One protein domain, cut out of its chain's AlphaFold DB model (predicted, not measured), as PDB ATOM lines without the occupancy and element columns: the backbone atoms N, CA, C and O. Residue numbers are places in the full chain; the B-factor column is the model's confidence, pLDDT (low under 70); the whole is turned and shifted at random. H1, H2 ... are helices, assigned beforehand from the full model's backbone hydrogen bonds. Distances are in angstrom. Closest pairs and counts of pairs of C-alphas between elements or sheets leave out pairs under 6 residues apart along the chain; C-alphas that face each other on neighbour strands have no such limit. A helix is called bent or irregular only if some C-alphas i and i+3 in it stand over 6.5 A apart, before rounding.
ATOM      1  N   ALA A 373     149.983 124.634 160.168       82.69
ATOM      2  CA  ALA A 373     149.501 123.714 161.194       82.69
ATOM      3  C   ALA A 373     148.826 122.439 160.670       82.69
ATOM      4  O   ALA A 373     148.850 121.418 161.351       82.69
ATOM      5  N   ASP A 374     148.219 122.462 159.484       81.94
ATOM      6  CA  ASP A 374     147.472 121.332 158.926       81.94
ATOM      7  C   ASP A 374     148.404 120.157 158.599       81.94
ATOM      8  O   ASP A 374     148.058 118.990 158.804       81.94
ATOM      9  N   ALA A 375     149.614 120.450 158.109       78.88
ATOM     10  CA  ALA A 375     150.636 119.439 157.863       78.88
ATOM     11  C   ALA A 375     151.176 118.869 159.184       78.88
ATOM     12  O   ALA A 375     151.254 117.651 159.331       78.88
ATOM     13  N   LEU A 376     151.449 119.734 160.166       86.75
ATOM     14  CA  LEU A 376     151.872 119.324 161.507       86.75
ATOM     15  C   LEU A 376     150.813 118.454 162.204       86.75
ATOM     16  O   LEU A 376     151.148 117.407 162.753       86.75
ATOM     17  N   HIS A 377     149.531 118.832 162.138       91.12
ATOM     18  CA  HIS A 377     148.427 118.052 162.699       91.12
ATOM     19  C   HIS A 377     148.331 116.666 162.058       91.12
ATOM     20  O   HIS A 377     148.143 115.686 162.770       91.12
ATOM     21  N   ARG A 378     148.506 116.545 160.733       86.69
ATOM     22  CA  ARG A 378     148.531 115.231 160.067       86.69
ATOM     23  C   ARG A 378     149.684 114.363 160.564       86.69
ATOM     24  O   ARG A 378     149.458 113.191 160.858       86.69
ATOM     25  N   THR A 379     150.879 114.931 160.729       84.06
ATOM     26  CA  THR A 379     152.025 114.217 161.315       84.06
ATOM     27  C   THR A 379     151.730 113.780 162.755       84.06
ATOM     28  O   THR A 379     151.949 112.622 163.099       84.06
ATOM     29  N   LEU A 380     151.142 114.647 163.585       88.19
ATOM     30  CA  LEU A 380     150.743 114.303 164.956       88.19
ATOM     31  C   LEU A 380     149.654 113.222 164.985       88.19
ATOM     32  O   LEU A 380     149.762 112.274 165.757       88.19
ATOM     33  N   LYS A 381     148.647 113.304 164.109       87.94
ATOM     34  CA  LYS A 381     147.588 112.293 163.975       87.94
ATOM     35  C   LYS A 381     148.158 110.937 163.557       87.94
ATOM     36  O   LYS A 381     147.746 109.920 164.106       87.94
ATOM     37  N   LYS A 382     149.146 110.928 162.659       84.62
ATOM     38  CA  LYS A 382     149.877 109.724 162.236       84.62
ATOM     39  C   LYS A 382     150.678 109.099 163.384       84.62
ATOM     40  O   LYS A 382     150.661 107.884 163.535       84.62
ATOM     41  N   LEU A 383     151.349 109.911 164.200       84.44
ATOM     42  CA  LEU A 383     152.204 109.436 165.298       84.44
ATOM     43  C   LEU A 383     151.423 109.049 166.564       84.44
ATOM     44  O   LEU A 383     151.833 108.155 167.300       84.44
ATOM     45  N   MET A 384     150.322 109.742 166.855       86.69
ATOM     46  CA  MET A 384     149.606 109.640 168.133       86.69
ATOM     47  C   MET A 384     148.241 108.946 168.021       86.69
ATOM     48  O   MET A 384     147.663 108.592 169.053       86.69
ATOM     49  N   GLY A 385     147.716 108.752 166.808       84.00
ATOM     50  CA  GLY A 385     146.383 108.197 166.579       84.00
ATOM     51  C   GLY A 385     145.300 109.063 167.224       84.00
ATOM     52  O   GLY A 385     145.220 110.271 166.997       84.00
ATOM     53  N   ASP A 386     144.460 108.471 168.066       85.12
ATOM     54  CA  ASP A 386     143.372 109.188 168.752       85.12
ATOM     55  C   ASP A 386     143.822 110.074 169.910       85.12
ATOM     56  O   ASP A 386     143.053 110.909 170.372       85.12
ATOM     57  N   ARG A 387     145.088 109.970 170.323       86.81
ATOM     58  CA  ARG A 387     145.673 110.865 171.331       86.81
ATOM     59  C   ARG A 387     146.160 112.194 170.753       86.81
ATOM     60  O   ARG A 387     146.644 113.030 171.508       86.81
ATOM     61  N   ALA A 388     146.104 112.371 169.433       88.00
ATOM     62  CA  ALA A 388     146.522 113.610 168.793       88.00
ATOM     63  C   ALA A 388     145.605 114.782 169.195       88.00
ATOM     64  O   ALA A 388     144.395 114.580 169.324       88.00
ATOM     65  N   PRO A 389     146.154 116.000 169.347       91.88
ATOM     66  CA  PRO A 389     145.352 117.198 169.591       91.88
ATOM     67  C   PRO A 389     144.391 117.465 168.430       91.88
ATOM     68  O   PRO A 389     144.644 117.073 167.287       91.88
ATOM     69  N   ALA A 390     143.302 118.178 168.707       91.31
ATOM     70  CA  ALA A 390     142.365 118.580 167.665       91.31
ATOM     71  C   ALA A 390     143.031 119.554 166.676       91.31
ATOM     72  O   ALA A 390     143.846 120.391 167.063       91.31
ATOM     73  N   LEU A 391     142.624 119.520 165.402       84.06
ATOM     74  CA  LEU A 391     143.151 120.424 164.369       84.06
ATOM     75  C   LEU A 391     143.069 121.907 164.774       84.06
ATOM     76  O   LEU A 391     143.996 122.669 164.508       84.06
ATOM     77  N   ALA A 392     141.985 122.309 165.441       82.75
ATOM     78  CA  ALA A 392     141.813 123.672 165.941       82.75
ATOM     79  C   ALA A 392     142.887 124.060 166.974       82.75
ATOM     80  O   ALA A 392     143.390 125.177 166.945       82.75
ATOM     81  N   GLU A 393     143.286 123.132 167.842       89.44
ATOM     82  CA  GLU A 393     144.314 123.359 168.860       89.44
ATOM     83  C   GLU A 393     145.695 123.555 168.219       89.44
ATOM     84  O   GLU A 393     146.418 124.488 168.566       89.44
ATOM     85  N   VAL A 394     146.029 122.733 167.218       90.31
ATOM     86  CA  VAL A 394     147.289 122.864 166.468       90.31
ATOM     87  C   VAL A 394     147.333 124.176 165.685       90.31
ATOM     88  O   VAL A 394     148.356 124.857 165.691       90.31
ATOM     89  N   ARG A 395     146.217 124.564 165.054       88.81
ATOM     90  CA  ARG A 395     146.095 125.840 164.332       88.81
ATOM     91  C   ARG A 395     146.267 127.045 165.246       88.81
ATOM     92  O   ARG A 395     147.043 127.927 164.908       88.81
ATOM     93  N   ASN A 396     145.602 127.051 166.401       89.31
ATOM     94  CA  ASN A 396     145.720 128.133 167.380       89.31
ATOM     95  C   ASN A 396     147.156 128.271 167.890       89.31
ATOM     96  O   ASN A 396     147.651 129.375 168.084       89.31
ATOM     97  N   LEU A 397     147.848 127.149 168.089       89.81
ATOM     98  CA  LEU A 397     149.222 127.186 168.558       89.81
ATOM     99  C   LEU A 397     150.212 127.649 167.487       89.81
ATOM    100  O   LEU A 397     151.210 128.272 167.834       89.81
ATOM    101  N   ALA A 398     149.957 127.351 166.217       87.62
ATOM    102  CA  ALA A 398     150.774 127.822 165.102       87.62
ATOM    103  C   ALA A 398     150.440 129.260 164.672       87.62
ATOM    104  O   ALA A 398     151.123 129.812 163.811       87.62
ATOM    105  N   ASP A 399     149.388 129.858 165.234       87.31
ATOM    106  CA  ASP A 399     148.943 131.190 164.847       87.31
ATOM    107  C   ASP A 399     150.025 132.243 165.137       87.31
ATOM    108  O   ASP A 399     150.675 132.230 166.193       87.31
ATOM    109  N   GLY A 400     150.254 133.119 164.158       78.56
ATOM    110  CA  GLY A 400     151.312 134.132 164.194       78.56
ATOM    111  C   GLY A 400     152.751 133.608 164.067       78.56
ATOM    112  O   GLY A 400     153.676 134.374 164.312       78.56
ATOM    113  N   ILE A 401     152.963 132.334 163.712       84.44
ATOM    114  CA  ILE A 401     154.295 131.767 163.442       84.44
ATOM    115  C   ILE A 401     154.503 131.650 161.927       84.44
ATOM    116  O   ILE A 401     153.604 131.214 161.203       84.44
ATOM    117  N   GLU A 402     155.698 132.004 161.447       78.50
ATOM    118  CA  GLU A 402     156.053 131.881 160.030       78.50
ATOM    119  C   GLU A 402     155.907 130.436 159.510       78.50
ATOM    120  O   GLU A 402     156.330 129.488 160.186       78.50
ATOM    121  N   PRO A 403     155.363 130.231 158.291       77.31
ATOM    122  CA  PRO A 403     155.125 128.903 157.729       77.31
ATOM    123  C   PRO A 403     156.342 127.980 157.708       77.31
ATOM    124  O   PRO A 403     156.200 126.779 157.940       77.31
ATOM    125  N   GLU A 404     157.528 128.530 157.453       74.88
ATOM    126  CA  GLU A 404     158.779 127.771 157.409       74.88
ATOM    127  C   GLU A 404     159.145 127.200 158.786       74.88
ATOM    128  O   GLU A 404     159.456 126.017 158.897       74.88
ATOM    129  N   ALA A 405     158.977 127.977 159.860       80.31
ATOM    130  CA  ALA A 405     159.251 127.522 161.223       80.31
ATOM    131  C   ALA A 405     158.256 126.445 161.702       80.31
ATOM    132  O   ALA A 405     158.610 125.537 162.468       80.31
ATOM    133  N   VAL A 406     157.005 126.512 161.233       84.62
ATOM    134  CA  VAL A 406     156.011 125.456 161.475       84.62
ATOM    135  C   VAL A 406     156.388 124.176 160.719       84.62
ATOM    136  O   VAL A 406     156.296 123.084 161.290       84.62
ATOM    137  N   ASP A 407     156.857 124.288 159.472       78.88
ATOM    138  CA  ASP A 407     157.310 123.133 158.690       78.88
ATOM    139  C   ASP A 407     158.594 122.513 159.263       78.88
ATOM    140  O   ASP A 407     158.695 121.292 159.361       78.88
ATOM    141  N   ASP A 408     159.533 123.322 159.749       81.88
ATOM    142  CA  ASP A 408     160.728 122.839 160.445       81.88
ATOM    143  C   ASP A 408     160.379 122.117 161.745       81.88
ATOM    144  O   ASP A 408     160.940 121.060 162.050       81.88
ATOM    145  N   THR A 409     159.390 122.623 162.487       87.25
ATOM    146  CA  THR A 409     158.857 121.910 163.651       87.25
ATOM    147  C   THR A 409     158.265 120.564 163.239       87.25
ATOM    148  O   THR A 409     158.568 119.553 163.872       87.25
ATOM    149  N   ARG A 410     157.476 120.509 162.159       90.81
ATOM    150  CA  ARG A 410     156.946 119.246 161.622       90.81
ATOM    151  C   ARG A 410     158.070 118.270 161.277       90.81
ATOM    152  O   ARG A 410     158.033 117.142 161.760       90.81
ATOM    153  N   ARG A 411     159.076 118.697 160.506       82.06
ATOM    154  CA  ARG A 411     160.229 117.864 160.112       82.06
ATOM    155  C   ARG A 411     160.998 117.358 161.328       82.06
ATOM    156  O   ARG A 411     161.384 116.195 161.374       82.06
ATOM    157  N   LYS A 412     161.182 118.207 162.344       85.25
ATOM    158  CA  LYS A 412     161.832 117.837 163.607       85.25
ATOM    159  C   LYS A 412     161.046 116.759 164.353       85.25
ATOM    160  O   LYS A 412     161.640 115.795 164.820       85.25
ATOM    161  N   ILE A 413     159.724 116.895 164.446       88.50
ATOM    162  CA  ILE A 413     158.857 115.883 165.064       88.50
ATOM    163  C   ILE A 413     158.880 114.583 164.258       88.50
ATOM    164  O   ILE A 413     159.044 113.509 164.828       88.50
ATOM    165  N   GLU A 414     158.792 114.661 162.937       83.25
ATOM    166  CA  GLU A 414     158.866 113.485 162.072       83.25
ATOM    167  C   GLU A 414     160.227 112.776 162.172       83.25
ATOM    168  O   GLU A 414     160.276 111.554 162.238       83.25
ATOM    169  N   SER A 415     161.323 113.523 162.306       80.38
ATOM    170  CA  SER A 415     162.668 112.976 162.511       80.38
ATOM    171  C   SER A 415     162.827 112.281 163.869       80.38
ATOM    172  O   SER A 415     163.349 111.169 163.942       80.38
ATOM    173  N   ILE A 416     162.332 112.900 164.948       81.12
ATOM    174  CA  ILE A 416     162.461 112.361 166.312       81.12
ATOM    175  C   ILE A 416     161.570 111.129 166.522       81.12
ATOM    176  O   ILE A 416     161.970 110.199 167.217       81.12
ATOM    177  N   TYR A 417     160.362 111.122 165.953       83.00
ATOM    178  CA  TYR A 417     159.334 110.121 166.267       83.00
ATOM    179  C   TYR A 417     158.980 109.188 165.104       83.00
ATOM    180  O   TYR A 417     158.222 108.241 165.303       83.00
ATOM    181  N   GLY A 418     159.498 109.433 163.899       69.25
ATOM    182  CA  GLY A 418     159.193 108.644 162.701       69.25
ATOM    183  C   GLY A 418     159.903 107.292 162.635       69.25
ATOM    184  O   GLY A 418     159.446 106.411 161.913       69.25
ATOM    185  N   SER A 419     160.977 107.093 163.406       60.03
ATOM    186  CA  SER A 419     161.663 105.803 163.536       60.03
ATOM    187  C   SER A 419     161.386 105.207 164.917       60.03
ATOM    188  O   SER A 419     161.638 105.826 165.948       60.03
ATOM    189  N   SER A 420     160.790 104.015 164.939       56.38
ATOM    190  CA  SER A 420     160.297 103.342 166.145       56.38
ATOM    191  C   SER A 420     161.335 103.291 167.273       56.38
ATOM    192  O   SER A 420     162.246 102.468 167.242       56.38
ATOM    193  N   SER A 421     161.161 104.110 168.313       47.19
ATOM    194  CA  SER A 421     161.730 103.847 169.638       47.19
ATOM    195  C   SER A 421     160.932 104.548 170.746       47.19
ATOM    196  O   SER A 421     160.736 105.764 170.778       47.19
ATOM    197  N   ASN A 422     160.438 103.732 171.676       52.28
ATOM    198  CA  ASN A 422     159.789 104.162 172.907       52.28
ATOM    199  C   ASN A 422     160.837 104.820 173.818       52.28
ATOM    200  O   ASN A 422     161.539 104.128 174.550       52.28
ATOM    201  N   GLY A 423     160.959 106.148 173.767       56.91
ATOM    202  CA  GLY A 423     161.868 106.878 174.661       56.91
ATOM    203  C   GLY A 423     161.853 108.403 174.549       56.91
ATOM    204  O   GLY A 423     162.242 109.082 175.495       56.91
ATOM    205  N   HIS A 424     161.363 108.972 173.444       61.72
ATOM    206  CA  HIS A 424     161.524 110.406 173.159       61.72
ATOM    207  C   HIS A 424     160.404 111.323 173.697       61.72
ATOM    208  O   HIS A 424     160.346 112.504 173.356       61.72
ATOM    209  N   GLY A 425     159.527 110.824 174.572       73.94
ATOM    210  CA  GLY A 425     158.437 111.608 175.169       73.94
ATOM    211  C   GLY A 425     157.241 111.834 174.233       73.94
ATOM    212  O   GLY A 425     157.074 111.134 173.242       73.94
ATOM    213  N   ASP A 426     156.376 112.788 174.578       86.19
ATOM    214  CA  ASP A 426     155.136 113.080 173.846       86.19
ATOM    215  C   ASP A 426     155.413 113.975 172.612       86.19
ATOM    216  O   ASP A 426     155.927 115.092 172.793       86.19
ATOM    217  N   PRO A 427     155.081 113.529 171.378       88.38
ATOM    218  CA  PRO A 427     155.245 114.326 170.162       88.38
ATOM    219  C   PRO A 427     154.558 115.691 170.236       88.38
ATOM    220  O   PRO A 427     155.126 116.686 169.783       88.38
ATOM    221  N   TRP A 428     153.378 115.775 170.862       92.94
ATOM    222  CA  TRP A 428     152.649 117.037 170.961       92.94
ATOM    223  C   TRP A 428     153.362 118.036 171.872       92.94
ATOM    224  O   TRP A 428     153.572 119.187 171.490       92.94
ATOM    225  N   LYS A 429     153.856 117.586 173.031       90.50
ATOM    226  CA  LYS A 429     154.616 118.449 173.953       90.50
ATOM    227  C   LYS A 429     155.895 118.997 173.324       90.50
ATOM    228  O   LYS A 429     156.302 120.119 173.620       90.50
ATOM    229  N   ASN A 430     156.551 118.220 172.467       89.44
ATOM    230  CA  ASN A 430     157.763 118.671 171.783       89.44
ATOM    231  C   ASN A 430     157.463 119.607 170.607       89.44
ATOM    232  O   ASN A 430     158.232 120.547 170.372       89.44
ATOM    233  N   ALA A 431     156.334 119.404 169.923       91.38
ATOM    234  CA  ALA A 431     155.837 120.349 168.930       91.38
ATOM    235  C   ALA A 431     155.520 121.697 169.595       91.38
ATOM    236  O   ALA A 431     155.990 122.727 169.125       91.38
ATOM    237  N   GLN A 432     154.844 121.681 170.751       93.75
ATOM    238  CA  GLN A 432     154.548 122.881 171.540       93.75
ATOM    239  C   GLN A 432     155.801 123.666 171.922       93.75
ATOM    240  O   GLN A 432     155.871 124.873 171.703       93.75
ATOM    241  N   LYS A 433     156.822 122.980 172.447       91.12
ATOM    242  CA  LYS A 433     158.101 123.615 172.796       91.12
ATOM    243  C   LYS A 433     158.785 124.251 171.589       91.12
ATOM    244  O   LYS A 433     159.314 125.348 171.709       91.12
ATOM    245  N   SER A 434     158.785 123.565 170.446       89.75
ATOM    246  CA  SER A 434     159.458 124.059 169.239       89.75
ATOM    247  C   SER A 434     158.718 125.251 168.623       89.75
ATOM    248  O   SER A 434     159.365 126.232 168.273       89.75
ATOM    249  N   LEU A 435     157.380 125.221 168.583       91.62
ATOM    250  CA  LEU A 435     156.569 126.353 168.123       91.62
ATOM    251  C   LEU A 435     156.694 127.570 169.048       91.62
ATOM    252  O   LEU A 435     156.848 128.686 168.564       91.62
ATOM    253  N   ASN A 436     156.694 127.378 170.369       90.56
ATOM    254  CA  ASN A 436     156.892 128.488 171.306       90.56
ATOM    255  C   ASN A 436     158.297 129.094 171.184       90.56
ATOM    256  O   ASN A 436     158.423 130.309 171.136       90.56
ATOM    257  N   ALA A 437     159.337 128.267 171.033       87.06
ATOM    258  CA  ALA A 437     160.691 128.766 170.794       87.06
ATOM    259  C   ALA A 437     160.792 129.567 169.485       87.06
ATOM    260  O   ALA A 437     161.440 130.609 169.448       87.06
ATOM    261  N   ALA A 438     160.124 129.104 168.421       83.38
ATOM    262  CA  ALA A 438     160.030 129.848 167.169       83.38
ATOM    263  C   ALA A 438     159.295 131.183 167.362       83.38
ATOM    264  O   ALA A 438     159.761 132.204 166.877       83.38
ATOM    265  N   ARG A 439     158.195 131.213 168.120       85.38
ATOM    266  CA  ARG A 439     157.473 132.453 168.435       85.38
ATOM    267  C   ARG A 439     158.345 133.456 169.201       85.38
ATOM    268  O   ARG A 439     158.352 134.636 168.859       85.38
ATOM    269  N   ASP A 440     159.106 132.989 170.187       82.38
ATOM    270  CA  ASP A 440     159.956 133.849 171.018       82.38
ATOM    271  C   ASP A 440     161.090 134.492 170.203       82.38
ATOM    272  O   ASP A 440     161.343 135.689 170.346       82.38
ATOM    273  N   LEU A 441     161.715 133.735 169.291       73.50
ATOM    274  CA  LEU A 441     162.750 134.232 168.371       73.50
ATOM    275  C   LEU A 441     162.247 135.386 167.488       73.50
ATOM    276  O   LEU A 441     162.975 136.347 167.257       73.50
ATOM    277  N   TRP A 442     160.996 135.316 167.037       57.03
ATOM    278  CA  TRP A 442     160.394 136.332 166.168       57.03
ATOM    279  C   TRP A 442     159.841 137.538 166.933       57.03
ATOM    280  O   TRP A 442     159.749 138.618 166.370       57.03
ATOM    281  N   SER A 443     159.524 137.397 168.223       58.62
ATOM    282  CA  SER A 443     159.104 138.522 169.076       58.62
ATOM    283  C   SER A 443     160.247 139.463 169.494       58.62
ATOM    284  O   SER A 443     159.989 140.546 170.016       58.62
ATOM    285  N   GLN A 444     161.502 139.042 169.296       53.09
ATOM    286  CA  GLN A 444     162.718 139.785 169.659       53.09
ATOM    287  C   GLN A 444     163.395 140.492 168.471       53.09
ATOM    288  O   GLN A 444     164.424 141.142 168.667       53.09
TER     289      GLN A 444
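This is residues 373 to 444 of the 445 residues of the protein "ATP-binding protein" of Chloroflexia bacterium (UniProt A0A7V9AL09). What is the main picture? A long helical hairpin, H3 and H4 side by side, is covered on one side by H1 and the short H2, which folds back to the first residues of H1. What is it built of? The 72 printed residues include four named helices, H1, H2, H3 and H4 in chain order, and no named strand; the class is all helix. How large is it? It is compact, with a radius of gyration of the C-alphas of 11.6 A, and elongated, spanning 36 by 22 by 16 A.

Where are H1 and H2? H1, residues 373 to 387, begins at C-alpha 373 (149.501, 123.714, 161.194) and measures 16.8 A from first to last C-alpha; it is irregular, with C-alphas 383 and 386 9.5 A apart. H2, residues 391 to 398, measures 10.6 A. Where are H3 and H4? H3, residues 403 to 417, measures 21.1 A. H4, residues 427 to 443, measures 24.5 A and ends at C-alpha 443 (159.104, 138.522, 169.076).

What does H1 touch? With residues 373 to 377 it touches H2 at a steep tilt of 53 degrees, closest at the C-alphas of Ala 373 and Arg 395, 5.1 A. It touches H3 at a shallow tilt of 27 degrees, the same way, closest at C-alphas 376 and 410, 5.1 A. Its residues 380 to 384 touch H4, closest at C-alphas 380 and 428, 6.9 A. How do the others stand? H2 and H4 only just touch, with 3 pairs of C-alphas within 8 A, closest at Ala 398 and Leu 435, 6.7 A. H3 and H4 form a helical hairpin at a shallow tilt of 31 degrees, closest at C-alphas 409 and 434, 6.0 A. Are the backbones helical throughout? Every O i to N i+4 pair is within hydrogen-bond range in H2, H3 and H4, and 9 of 11 are in H1.

Is it unbroken? The printed part has no cut; the links H1 to H2 and H2 to H3 are tight, and H3 to H4 is short. Where is confidence low? The model's pLDDT is under 70 at residues 418 to 424 and 442 to 444.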